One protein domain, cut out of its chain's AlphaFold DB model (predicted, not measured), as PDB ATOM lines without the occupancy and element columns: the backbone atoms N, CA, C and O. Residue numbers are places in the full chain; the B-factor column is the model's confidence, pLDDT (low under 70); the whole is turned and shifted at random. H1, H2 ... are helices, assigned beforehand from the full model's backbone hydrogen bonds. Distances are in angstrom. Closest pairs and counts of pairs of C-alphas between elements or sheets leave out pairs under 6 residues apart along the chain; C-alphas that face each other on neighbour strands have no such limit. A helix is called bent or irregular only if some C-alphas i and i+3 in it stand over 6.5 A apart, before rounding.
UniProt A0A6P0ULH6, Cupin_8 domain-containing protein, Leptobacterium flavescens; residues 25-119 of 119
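This is residues 25 to 119 of the 119 residues of the protein "Cupin_8 domain-containing protein" of Leptobacterium flavescens (UniProt A0A6P0ULH6). The model is an open frame: a short helix, H1, leads into a long unnamed loop, residues 29 to 68, and then into one long helix, H2, sharply bent into a V of two arms, H2a and H2b. The far part of H2b comes back to H1, and this closes the frame into a wide ring with few contacts across it. The printed part has 95 residues with two named helices, H1 then H2, and no named strand; the class is all helix. It is only just extended, close to loose, with a radius of gyration of the C-alphas of 19.0 A and spans of 51 by 41 by 29 A.

H1, residues 25 to 28, is apart from H2a, residues 69 to 92. H1 touches H2b, residues 95 to 117, and H2b touches H1 with residues 109 to 116 alone; the closest C-alphas of the two, those of Ala 25 and Leu 113, are 5.4 A apart. H2a and H2b only just touch, and only at the corner, with 3 pairs of C-alphas within 8 A; the closest C-alphas, those of Asn 90 and Trp 97, are 6.3 A apart. The arms stand at a steep tilt of 56 degrees, opposite ways. In H2a and H2b every O i to N i+4 pair is within hydrogen-bond range; H1 is too short for such a pair.

H1 begins at C-alpha 25, (220.122, 152.986, 280.275). H2, residues 69 to 117, was assigned as one helix by its hydrogen bonds but is bent: C-alphas 92 and 95 are 9.5 A apart. H2a, 34.3 A long, begins at C-alpha 69, (229.986, 175.478, 253.270). H2b, 32.9 A long, ends at C-alpha 117, (224.919, 143.629, 279.653).

The C-alphas farthest apart, of Gly 39 and Leu 92, are 52.2 A apart. The link from H1 to H2 is long, 40 residues. The printed part has no cut. Residue 119 has a pLDDT under 70.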
ATOM      1  N   ALA A  25     218.954 152.954 281.148       73.56
ATOM      2  CA  ALA A  25     220.122 152.986 280.275       73.56
ATOM      3  C   ALA A  25     221.055 154.188 280.526       73.56
ATOM      4  O   ALA A  25     222.243 154.090 280.242       73.56
ATOM      5  N   PHE A  26     220.552 155.298 281.081       73.38
ATOM      6  CA  PHE A  26     221.381 156.462 281.406       73.38
ATOM      7  C   PHE A  26     222.419 156.142 282.489       73.38
ATOM      8  O   PHE A  26     223.527 156.649 282.439       73.38
ATOM      9  N   LYS A  27     222.120 155.225 283.420       75.31
ATOM     10  CA  LYS A  27     223.090 154.790 284.442       75.31
ATOM     11  C   LYS A  27     224.329 154.107 283.852       75.31
ATOM     12  O   LYS A  27     225.353 154.040 284.515       75.31
ATOM     13  N   TYR A  28     224.227 153.599 282.626       76.12
ATOM     14  CA  TYR A  28     225.286 152.849 281.953       76.12
ATOM     15  C   TYR A  28     226.003 153.675 280.879       76.12
ATOM     16  O   TYR A  28     226.812 153.138 280.122       76.12
ATOM     17  N   THR A  29     225.709 154.976 280.762       79.81
ATOM     18  CA  THR A  29     226.388 155.828 279.785       79.81
ATOM     19  C   THR A  29     227.840 156.031 280.190       79.81
ATOM     20  O   THR A  29     228.122 156.591 281.247       79.81
ATOM     21  N   LYS A  30     228.763 155.615 279.322       80.31
ATOM     22  CA  LYS A  30     230.188 155.918 279.453       80.31
ATOM     23  C   LYS A  30     230.439 157.308 278.867       80.31
ATOM     24  O   LYS A  30     230.147 157.540 277.695       80.31
ATOM     25  N   GLY A  31     230.931 158.222 279.693       84.94
ATOM     26  CA  GLY A  31     231.353 159.563 279.294       84.94
ATOM     27  C   GLY A  31     232.846 159.757 279.535       84.94
ATOM     28  O   GLY A  31     233.463 158.985 280.268       84.94
ATOM     29  N   TYR A  32     233.409 160.793 278.922       87.06
ATOM     30  CA  TYR A  32     234.749 161.274 279.238       87.06
ATOM     31  C   TYR A  32     234.620 162.509 280.121       87.06
ATOM     32  O   TYR A  32     233.860 163.423 279.797       87.06
ATOM     33  N   GLU A  33     235.360 162.521 281.223       88.44
ATOM     34  CA  GLU A  33     235.445 163.649 282.143       88.44
ATOM     35  C   GLU A  33     236.876 164.182 282.138       88.44
ATOM     36  O   GLU A  33     237.836 163.410 282.159       88.44
ATOM     37  N   ALA A  34     237.010 165.504 282.071       87.81
ATOM     38  CA  ALA A  34     238.294 166.182 282.098       87.81
ATOM     39  C   ALA A  34     238.162 167.498 282.864       87.81
ATOM     40  O   ALA A  34     237.196 168.241 282.679       87.81
ATOM     41  N   VAL A  35     239.158 167.791 283.697       89.25
ATOM     42  CA  VAL A  35     239.324 169.093 284.347       89.25
ATOM     43  C   VAL A  35     240.334 169.878 283.525       89.25
ATOM     44  O   VAL A  35     241.438 169.394 283.305       89.25
ATOM     45  N   ILE A  36     239.939 171.058 283.047       89.19
ATOM     46  CA  ILE A  36     240.785 171.924 282.219       89.19
ATOM     47  C   ILE A  36     241.407 172.991 283.122       89.19
ATOM     48  O   ILE A  36     240.688 173.811 283.698       89.19
ATOM     49  N   ASN A  37     242.732 172.981 283.240       88.25
ATOM     50  CA  ASN A  37     243.503 173.966 283.992       88.25
ATOM     51  C   ASN A  37     243.904 175.167 283.124       88.25
ATOM     52  O   ASN A  37     243.679 175.217 281.914       88.25
ATOM     53  N   HIS A  38     244.510 176.171 283.758       85.75
ATOM     54  CA  HIS A  38     245.000 177.353 283.060       85.75
ATOM     55  C   HIS A  38     246.054 176.980 282.004       85.75
ATOM     56  O   HIS A  38     247.024 176.293 282.309       85.75
ATOM     57  N   GLY A  39     245.866 177.449 280.768       87.81
ATOM     58  CA  GLY A  39     246.755 177.153 279.640       87.81
ATOM     59  C   GLY A  39     246.456 175.836 278.912       87.81
ATOM     60  O   GLY A  39     246.984 175.620 277.824       87.81
ATOM     61  N   GLU A  40     245.580 174.980 279.446       90.44
ATOM     62  CA  GLU A  40     245.163 173.752 278.767       90.44
ATOM     63  C   GLU A  40     244.058 174.028 277.741       90.44
ATOM     64  O   GLU A  40     243.230 174.927 277.892       90.44
ATOM     65  N   THR A  41     244.034 173.233 276.671       89.56
ATOM     66  CA  THR A  41     243.006 173.312 275.626       89.56
ATOM     67  C   THR A  41     242.396 171.936 275.405       89.56
ATOM     68  O   THR A  41     243.113 170.957 275.209       89.56
ATOM     69  N   LEU A  42     241.064 171.867 275.386       90.50
ATOM     70  CA  LEU A  42     240.321 170.646 275.085       90.50
ATOM     71  C   LEU A  42     239.725 170.727 273.677       90.50
ATOM     72  O   LEU A  42     238.926 171.618 273.383       90.50
ATOM     73  N   PHE A  43     240.073 169.770 272.814       90.94
ATOM     74  CA  PHE A  43     239.410 169.624 271.522       90.94
ATOM     75  C   PHE A  43     238.108 168.836 271.675       90.94
ATOM     76  O   PHE A  43     238.106 167.664 272.048       90.94
ATOM     77  N   ILE A  44     237.004 169.491 271.332       91.06
ATOM     78  CA  ILE A  44     235.667 168.912 271.332       91.06
ATOM     79  C   ILE A  44     235.237 168.659 269.875       91.06
ATOM     80  O   ILE A  44     235.018 169.618 269.125       91.06
ATOM     81  N   PRO A  45     235.089 167.393 269.445       87.12
ATOM     82  CA  PRO A  45     234.640 167.090 268.095       87.12
ATOM     83  C   PRO A  45     233.154 167.425 267.887       87.12
ATOM     84  O   PRO A  45     232.349 167.533 268.815       87.12
ATOM     85  N   GLN A  46     232.768 167.565 266.618       81.44
ATOM     86  CA  GLN A  46     231.379 167.828 266.242       81.44
ATOM     87  C   GLN A  46     230.460 166.661 266.656       81.44
ATOM     88  O   GLN A  46     230.859 165.502 266.585       81.44
ATOM     89  N   LEU A  47     229.199 166.968 266.997       81.62
ATOM     90  CA  LEU A  47     228.131 166.008 267.351       81.62
ATOM     91  C   LEU A  47     228.306 165.277 268.691       81.62
ATOM     92  O   LEU A  47     227.502 164.400 269.005       81.62
ATOM     93  N   TRP A  48     229.301 165.642 269.494       87.38
ATOM     94  CA  TRP A  48     229.423 165.132 270.855       87.38
ATOM     95  C   TRP A  48     228.597 165.981 271.829       87.38
ATOM     96  O   TRP A  48     228.481 167.203 271.683       87.38
ATOM     97  N   TRP A  49     227.990 165.319 272.812       88.19
ATOM     98  CA  TRP A  49     227.304 165.982 273.916       88.19
ATOM     99  C   TRP A  49     228.330 166.351 274.981       88.19
ATOM    100  O   TRP A  49     229.137 165.509 275.366       88.19
ATOM    101  N   HIS A  50     228.287 167.590 275.467       89.06
ATOM    102  CA  HIS A  50     229.203 168.071 276.499       89.06
ATOM    103  C   HIS A  50     228.422 168.851 277.541       89.06
ATOM    104  O   HIS A  50     227.498 169.595 277.207       89.06
ATOM    105  N   TYR A  51     228.836 168.694 278.789       87.88
ATOM    106  CA  TYR A  51     228.384 169.493 279.913       87.88
ATOM    107  C   TYR A  51     229.622 170.138 280.528       87.88
ATOM    108  O   TYR A  51     230.535 169.435 280.951       87.88
ATOM    109  N   VAL A  52     229.677 171.468 280.505       87.62
ATOM    110  CA  VAL A  52     230.813 172.248 281.006       87.62
ATOM    111  C   VAL A  52     230.291 173.168 282.096       87.62
ATOM    112  O   VAL A  52     229.326 173.897 281.873       87.62
ATOM    113  N   TYR A  53     230.921 173.131 283.266       85.06
ATOM    114  CA  TYR A  53     230.622 174.026 284.376       85.06
ATOM    115  C   TYR A  53     231.919 174.596 284.948       85.06
ATOM    116  O   TYR A  53     232.969 173.955 284.906       85.06
ATOM    117  N   TYR A  54     231.844 175.809 285.489       83.62
ATOM    118  CA  TYR A  54     232.972 176.437 286.169       83.62
ATOM    119  C   TYR A  54     232.935 176.066 287.650       83.62
ATOM    120  O   TYR A  54     231.929 176.280 288.322       83.62
ATOM    121  N   SER A  55     234.034 175.518 288.169       82.12
ATOM    122  CA  SER A  55     234.161 175.235 289.607       82.12
ATOM    123  C   SER A  55     234.504 176.487 290.426       82.12
ATOM    124  O   SER A  55     234.212 176.532 291.618       82.12
ATOM    125  N   ARG A  56     235.122 177.500 289.805       81.19
ATOM    126  CA  ARG A  56     235.540 178.765 290.430       81.19
ATOM    127  C   ARG A  56     235.162 179.941 289.533       81.19
ATOM    128  O   ARG A  56     234.993 179.763 288.329       81.19
ATOM    129  N   VAL A  57     235.057 181.137 290.115       81.62
ATOM    130  CA  VAL A  57     234.836 182.379 289.358       81.62
ATOM    131  C   VAL A  57     236.023 182.610 288.421       81.62
ATOM    132  O   VAL A  57     237.170 182.611 288.862       81.62
ATOM    133  N   GLY A  58     235.750 182.775 287.131       78.19
ATOM    134  CA  GLY A  58     236.766 182.951 286.100       78.19
ATOM    135  C   GLY A  58     236.150 183.026 284.705       78.19
ATOM    136  O   GLY A  58     234.932 182.939 284.549       78.19
ATOM    137  N   TYR A  59     237.003 183.175 283.696       79.12
ATOM    138  CA  TYR A  59     236.609 183.240 282.288       79.12
ATOM    139  C   TYR A  59     237.241 182.076 281.520       79.12
ATOM    140  O   TYR A  59     238.372 181.685 281.808       79.12
ATOM    141  N   SER A  60     236.542 181.539 280.519       81.81
ATOM    142  CA  SER A  60     237.156 180.660 279.520       81.81
ATOM    143  C   SER A  60     236.808 181.107 278.107       81.81
ATOM    144  O   SER A  60     235.791 181.763 277.874       81.81
ATOM    145  N   LEU A  61     237.679 180.754 277.163       84.12
ATOM    146  CA  LEU A  61     237.503 181.030 275.744       84.12
ATOM    147  C   LEU A  61     237.176 179.729 275.010       84.12
ATOM    148  O   LEU A  61     237.893 178.740 275.136       84.12
ATOM    149  N   ALA A  62     236.112 179.746 274.209       86.12
ATOM    150  CA  ALA A  62     235.754 178.642 273.329       86.12
ATOM    151  C   ALA A  62     235.865 179.094 271.870       86.12
ATOM    152  O   ALA A  62     235.104 179.946 271.411       86.12
ATOM    153  N   LEU A  63     236.807 178.504 271.134       87.25
ATOM    154  CA  LEU A  63     236.975 178.742 269.703       87.25
ATOM    155  C   LEU A  63     236.244 177.656 268.913       87.25
ATOM    156  O   LEU A  63     236.405 176.463 269.166       87.25
ATOM    157  N   ARG A  64     235.443 178.069 267.929       86.44
ATOM    158  CA  ARG A  64     234.774 177.157 266.997       86.44
ATOM    159  C   ARG A  64     235.328 177.374 265.597       86.44
ATOM    160  O   ARG A  64     235.191 178.456 265.038       86.44
ATOM    161  N   VAL A  65     235.907 176.325 265.023       84.25
ATOM    162  CA  VAL A  65     236.371 176.345 263.632       84.25
ATOM    163  C   VAL A  65     235.169 176.470 262.694       84.25
ATOM    164  O   VAL A  65     234.156 175.784 262.862       84.25
ATOM    165  N   ASN A  66     235.273 177.359 261.706       76.88
ATOM    166  CA  ASN A  66     234.263 177.489 260.665       76.88
ATOM    167  C   ASN A  66     234.411 176.338 259.662       76.88
ATOM    168  O   ASN A  66     235.445 176.186 259.013       76.88
ATOM    169  N   ASN A  67     233.376 175.513 259.543       76.25
ATOM    170  CA  ASN A  67     233.381 174.371 258.638       76.25
ATOM    171  C   ASN A  67     233.114 174.801 257.190       76.25
ATOM    172  O   ASN A  67     232.474 175.819 256.927       76.25
ATOM    173  N   LYS A  68     233.543 173.966 256.234       83.88
ATOM    174  CA  LYS A  68     233.247 174.141 254.803       83.88
ATOM    175  C   LYS A  68     231.739 174.326 254.574       83.88
ATOM    176  O   LYS A  68     230.914 173.671 255.218       83.88
ATOM    177  N   PHE A  69     231.381 175.169 253.603       83.44
ATOM    178  CA  PHE A  69     229.986 175.478 253.270       83.44
ATOM    179  C   PHE A  69     229.153 174.220 252.964       83.44
ATOM    180  O   PHE A  69     228.012 174.108 253.406       83.44
ATOM    181  N   SER A  70     229.751 173.218 252.314       82.38
ATOM    182  CA  SER A  70     229.110 171.926 252.031       82.38
ATOM    183  C   SER A  70     228.685 171.164 253.296       82.38
ATOM    184  O   SER A  70     227.572 170.639 253.363       82.38
ATOM    185  N   THR A  71     229.522 171.144 254.337       82.38
ATOM    186  CA  THR A  71     229.196 170.528 255.635       82.38
ATOM    187  C   THR A  71     228.057 171.274 256.325       82.38
ATOM    188  O   THR A  71     227.156 170.644 256.886       82.38
ATOM    189  N   LYS A  72     228.057 172.610 256.239       83.56
ATOM    190  CA  LYS A  72     226.992 173.458 256.787       83.56
ATOM    191  C   LYS A  72     225.651 173.201 256.092       83.56
ATOM    192  O   LYS A  72     224.650 173.014 256.780       83.56
ATOM    193  N   LEU A  73     225.636 173.104 254.760       89.25
ATOM    194  CA  LEU A  73     224.435 172.776 253.982       89.25
ATOM    195  C   LEU A  73     223.865 171.404 254.346       89.25
ATOM    196  O   LEU A  73     222.660 171.274 254.551       89.25
ATOM    197  N   LYS A  74     224.722 170.385 254.489       85.50
ATOM    198  CA  LYS A  74     224.283 169.043 254.897       85.50
ATOM    199  C   LYS A  74     223.653 169.051 256.293       85.50
ATOM    200  O   LYS A  74     222.616 168.425 256.505       85.50
ATOM    201  N   GLY A  75     224.253 169.781 257.237       85.94
ATOM    202  CA  GLY A  75     223.684 169.987 258.571       85.94
ATOM    203  C   GLY A  75     222.327 170.689 258.519       85.94
ATOM    204  O   GLY A  75     221.370 170.226 259.135       85.94
ATOM    205  N   MET A  76     222.222 171.749 257.717       89.25
ATOM    206  CA  MET A  76     220.986 172.505 257.523       89.25
ATOM    207  C   MET A  76     219.870 171.644 256.922       89.25
ATOM    208  O   MET A  76     218.763 171.637 257.451       89.25
ATOM    209  N   TYR A  77     220.162 170.852 255.887       91.94
ATOM    210  CA  TYR A  77     219.193 169.934 255.286       91.94
ATOM    211  C   TYR A  77     218.646 168.920 256.302       91.94
ATOM    212  O   TYR A  77     217.436 168.704 256.380       91.94
ATOM    213  N   ASN A  78     219.520 168.339 257.130       89.12
ATOM    214  CA  ASN A  78     219.108 167.398 258.173       89.12
ATOM    215  C   ASN A  78     218.186 168.051 259.210       89.12
ATOM    216  O   ASN A  78     217.196 167.439 259.616       89.12
ATOM    217  N   ILE A  79     218.495 169.284 259.618       90.50
ATOM    218  CA  ILE A  79     217.678 170.044 260.570       90.50
ATOM    219  C   ILE A  79     216.322 170.372 259.955       90.50
ATOM    220  O   ILE A  79     215.308 170.093 260.586       90.50
ATOM    221  N   ILE A  80     216.286 170.895 258.727       94.00
ATOM    222  CA  ILE A  80     215.037 171.247 258.040       94.00
ATOM    223  C   ILE A  80     214.154 170.010 257.905       94.00
ATOM    224  O   ILE A  80     213.000 170.037 258.318       94.00
ATOM    225  N   ARG A  81     214.704 168.893 257.418       93.12
ATOM    226  CA  ARG A  81     213.955 167.639 257.292       93.12
ATOM    227  C   ARG A  81     213.366 167.193 258.630       93.12
ATOM    228  O   ARG A  81     212.189 166.845 258.686       93.12
ATOM    229  N   LEU A  82     214.173 167.176 259.694       90.25
ATOM    230  CA  LEU A  82     213.714 166.764 261.021       90.25
ATOM    231  C   LEU A  82     212.639 167.715 261.557       90.25
ATOM    232  O   LEU A  82     211.626 167.255 262.073       90.25
ATOM    233  N   PHE A  83     212.854 169.019 261.404       91.94
ATOM    234  CA  PHE A  83     211.951 170.060 261.869       91.94
ATOM    235  C   PHE A  83     210.601 169.994 261.157       91.94
ATOM    236  O   PHE A  83     209.570 169.954 261.822       91.94
ATOM    237  N   THR A  84     210.590 169.908 259.823       91.94
ATOM    238  CA  THR A  84     209.359 169.788 259.034       91.94
ATOM    239  C   THR A  84     208.570 168.552 259.448       91.94
ATOM    240  O   THR A  84     207.394 168.655 259.780       91.94
ATOM    241  N   ILE A  85     209.227 167.390 259.504       92.00
ATOM    242  CA  ILE A  85     208.597 166.120 259.878       92.00
ATOM    243  C   ILE A  85     208.032 166.181 261.307       92.00
ATOM    244  O   ILE A  85     206.881 165.798 261.530       92.00
ATOM    245  N   ASP A  86     208.810 166.674 262.277       90.62
ATOM    246  CA  ASP A  86     208.356 166.753 263.668       90.62
ATOM    247  C   ASP A  86     207.212 167.756 263.829       90.62
ATOM    248  O   ASP A  86     206.240 167.447 264.514       90.62
ATOM    249  N   ASN A  87     207.270 168.914 263.162       90.88
ATOM    250  CA  ASN A  87     206.219 169.925 263.241       90.88
ATOM    251  C   ASN A  87     204.909 169.426 262.612       90.88
ATOM    252  O   ASN A  87     203.850 169.530 263.231       90.88
ATOM    253  N   SER A  88     204.976 168.786 261.439       93.56
ATOM    254  CA  SER A  88     203.805 168.183 260.793       93.56
ATOM    255  C   SER A  88     203.157 167.105 261.665       93.56
ATOM    256  O   SER A  88     201.937 167.084 261.817       93.56
ATOM    257  N   MET A  89     203.940 166.224 262.295       90.69
ATOM    258  CA  MET A  89     203.379 165.182 263.164       90.69
ATOM    259  C   MET A  89     202.933 165.696 264.532       90.69
ATOM    260  O   MET A  89     201.944 165.192 265.066       90.69
ATOM    261  N   ASN A  90     203.604 166.702 265.096       90.62
ATOM    262  CA  ASN A  90     203.109 167.387 266.289       90.62
ATOM    263  C   ASN A  90     201.739 168.018 266.000       90.62
ATOM    264  O   ASN A  90     200.852 167.911 266.844       90.62
ATOM    265  N   PHE A  91     201.543 168.602 264.813       91.62
ATOM    266  CA  PHE A  91     200.261 169.172 264.403       91.62
ATOM    267  C   PHE A  91     199.176 168.103 264.203       91.62
ATOM    268  O   PHE A  91     198.108 168.203 264.802       91.62
ATOM    269  N   LEU A  92     199.461 167.050 263.426       91.44
ATOM    270  CA  LEU A  92     198.472 166.027 263.059       91.44
ATOM    271  C   LEU A  92     198.124 165.060 264.200       91.44
ATOM    272  O   LEU A  92     196.972 164.669 264.365       91.44
ATOM    273  N   LEU A  93     199.122 164.619 264.967       88.88
ATOM    274  CA  LEU A  93     198.989 163.486 265.891       88.88
ATOM    275  C   LEU A  93     199.165 163.877 267.363       88.88
ATOM    276  O   LEU A  93     198.844 163.062 268.234       88.88
ATOM    277  N   ARG A  94     199.670 165.087 267.649       89.75
ATOM    278  CA  ARG A  94     199.818 165.678 268.993       89.75
ATOM    279  C   ARG A  94     200.306 164.665 270.042       89.75
ATOM    280  O   ARG A  94     201.458 164.232 270.023       89.75
ATOM    281  N   GLU A  95     199.421 164.243 270.944       89.38
ATOM    282  CA  GLU A  95     199.727 163.327 272.047       89.38
ATOM    283  C   GLU A  95     200.131 161.921 271.582       89.38
ATOM    284  O   GLU A  95     200.996 161.287 272.190       89.38
ATOM    285  N   ARG A  96     199.575 161.426 270.469       90.88
ATOM    286  CA  ARG A  96     199.956 160.114 269.915       90.88
ATOM    287  C   ARG A  96     201.398 160.134 269.414       90.88
ATOM    288  O   ARG A  96     202.129 159.169 269.637       90.88
ATOM    289  N   TRP A  97     201.827 161.240 268.806       90.56
ATOM    290  CA  TRP A  97     203.203 161.413 268.339       90.56
ATOM    291  C   TRP A  97     204.198 161.476 269.501       90.56
ATOM    292  O   TRP A  97     205.212 160.776 269.481       90.56
ATOM    293  N   LYS A  98     203.876 162.214 270.572       88.06
ATOM    294  CA  LYS A  98     204.682 162.221 271.807       88.06
ATOM    295  C   LYS A  98     204.821 160.820 272.412       88.06
ATOM    296  O   LYS A  98     205.941 160.375 272.662       88.06
ATOM    297  N   LYS A  99     203.707 160.094 272.587       91.38
ATOM    298  CA  LYS A  99     203.707 158.716 273.116       91.38
ATOM    299  C   LYS A  99     204.529 157.768 272.242       91.38
ATOM    300  O   LYS A  99     205.287 156.947 272.763       91.38
ATOM    301  N   TRP A 100     204.430 157.899 270.918       92.38
ATOM    302  CA  TRP A 100     205.237 157.119 269.983       92.38
ATOM    303  C   TRP A 100     206.735 157.416 270.127       92.38
ATOM    304  O   TRP A 100     207.523 156.475 270.257       92.38
ATOM    305  N   LYS A 101     207.129 158.700 270.181       89.69
ATOM    306  CA  LYS A 101     208.527 159.114 270.394       89.69
ATOM    307  C   LYS A 101     209.074 158.542 271.701       89.69
ATOM    308  O   LYS A 101     210.154 157.955 271.696       89.69
ATOM    309  N   TYR A 102     208.296 158.618 272.782       88.62
ATOM    310  CA  TYR A 102     208.661 158.048 274.079       88.62
ATOM    311  C   TYR A 102     208.859 156.526 274.012       88.62
ATOM    312  O   TYR A 102     209.916 156.020 274.388       88.62
ATOM    313  N   LYS A 103     207.897 155.785 273.444       90.69
ATOM    314  CA  LYS A 103     207.996 154.323 273.282       90.69
ATOM    315  C   LYS A 103     209.208 153.926 272.433       90.69
ATOM    316  O   LYS A 103     209.910 152.968 272.758       90.69
ATOM    317  N   LYS A 104     209.474 154.658 271.347       91.62
ATOM    318  CA  LYS A 104     210.624 154.406 270.470       91.62
ATOM    319  C   LYS A 104     211.947 154.694 271.179       91.62
ATOM    320  O   LYS A 104     212.874 153.897 271.039       91.62
ATOM    321  N   ALA A 105     212.028 155.790 271.934       87.88
ATOM    322  CA  ALA A 105     213.192 156.131 272.745       87.88
ATOM    323  C   ALA A 105     213.457 155.054 273.804       87.88
ATOM    324  O   ALA A 105     214.586 154.579 273.911       87.88
ATOM    325  N   ARG A 106     212.409 154.581 274.494       87.38
ATOM    326  CA  ARG A 106     212.526 153.506 275.484       87.38
ATOM    327  C   ARG A 106     213.033 152.205 274.868       87.38
ATOM    328  O   ARG A 106     214.026 151.673 275.337       87.38
ATOM    329  N   LYS A 107     212.459 151.769 273.739       89.75
ATOM    330  CA  LYS A 107     212.932 150.570 273.023       89.75
ATOM    331  C   LYS A 107     214.406 150.677 272.610       89.75
ATOM    332  O   LYS A 107     215.137 149.697 272.695       89.75
ATOM    333  N   LYS A 108     214.853 151.849 272.143       88.56
ATOM    334  CA  LYS A 108     216.270 152.078 271.806       88.56
ATOM    335  C   LYS A 108     217.163 152.001 273.046       88.56
ATOM    336  O   LYS A 108     218.216 151.380 272.971       88.56
ATOM    337  N   ALA A 109     216.733 152.600 274.155       86.56
ATOM    338  CA  ALA A 109     217.441 152.546 275.428       86.56
ATOM    339  C   ALA A 109     217.555 151.105 275.953       86.56
ATOM    340  O   ALA A 109     218.651 150.677 276.298       86.56
ATOM    341  N   ASP A 110     216.465 150.337 275.931       88.44
ATOM    342  CA  ASP A 110     216.456 148.937 276.371       88.44
ATOM    343  C   ASP A 110     217.365 148.064 275.484       88.44
ATOM    344  O   ASP A 110     218.089 147.207 275.984       88.44
ATOM    345  N   ASN A 111     217.381 148.300 274.168       88.50
ATOM    346  CA  ASN A 111     218.283 147.598 273.250       88.50
ATOM    347  C   ASN A 111     219.761 147.928 273.514       88.50
ATOM    348  O   ASN A 111     220.599 147.031 273.482       88.50
ATOM    349  N   ALA A 112     220.083 149.200 273.769       87.06
ATOM    350  CA  ALA A 112     221.437 149.612 274.130       87.06
ATOM    351  C   ALA A 112     221.867 148.992 275.468       87.06
ATOM    352  O   ALA A 112     222.980 148.493 275.576       87.06
ATOM    353  N   LEU A 113     220.959 148.946 276.448       86.69
ATOM    354  CA  LEU A 113     221.197 148.308 277.742       86.69
ATOM    355  C   LEU A 113     221.491 146.808 277.598       86.69
ATOM    356  O   LEU A 113     222.458 146.326 278.172       86.69
ATOM    357  N   LYS A 114     220.705 146.082 276.792       87.69
ATOM    358  CA  LYS A 114     220.967 144.662 276.497       87.69
ATOM    359  C   LYS A 114     222.343 144.445 275.879       87.69
ATOM    360  O   LYS A 114     223.008 143.480 276.222       87.69
ATOM    361  N   LYS A 115     222.768 145.340 274.981       86.50
ATOM    362  CA  LYS A 115     224.097 145.264 274.370       86.50
ATOM    363  C   LYS A 115     225.205 145.424 275.415       86.50
ATOM    364  O   LYS A 115     226.142 144.653 275.386       86.50
ATOM    365  N   ILE A 116     225.051 146.366 276.348       84.88
ATOM    366  CA  ILE A 116     226.023 146.607 277.427       84.88
ATOM    367  C   ILE A 116     226.087 145.436 278.422       84.88
ATOM    368  O   ILE A 116     227.154 145.162 278.942       84.88
ATOM    369  N   ILE A 117     224.962 144.773 278.717       81.62
ATOM    370  CA  ILE A 117     224.919 143.629 279.653       81.62
ATOM    371  C   ILE A 117     225.522 142.355 279.039       81.62
ATOM    372  O   ILE A 117     226.039 141.514 279.765       81.62
ATOM    373  N   ASN A 118     225.409 142.193 277.719       80.25
ATOM    374  CA  ASN A 118     225.891 141.012 276.999       80.25
ATOM    375  C   ASN A 118     227.355 141.132 276.523       80.25
ATOM    376  O   ASN A 118     227.859 140.180 275.930       80.25
ATOM    377  N   GLU A 119     227.986 142.296 276.707       65.81
ATOM    378  CA  GLU A 119     229.419 142.558 276.478       65.81
ATOM    379  C   GLU A 119     230.208 142.359 277.776       65.81
ATOM    380  O   GLU A 119     231.301 141.759 277.696       65.81
TER     381      GLU A 119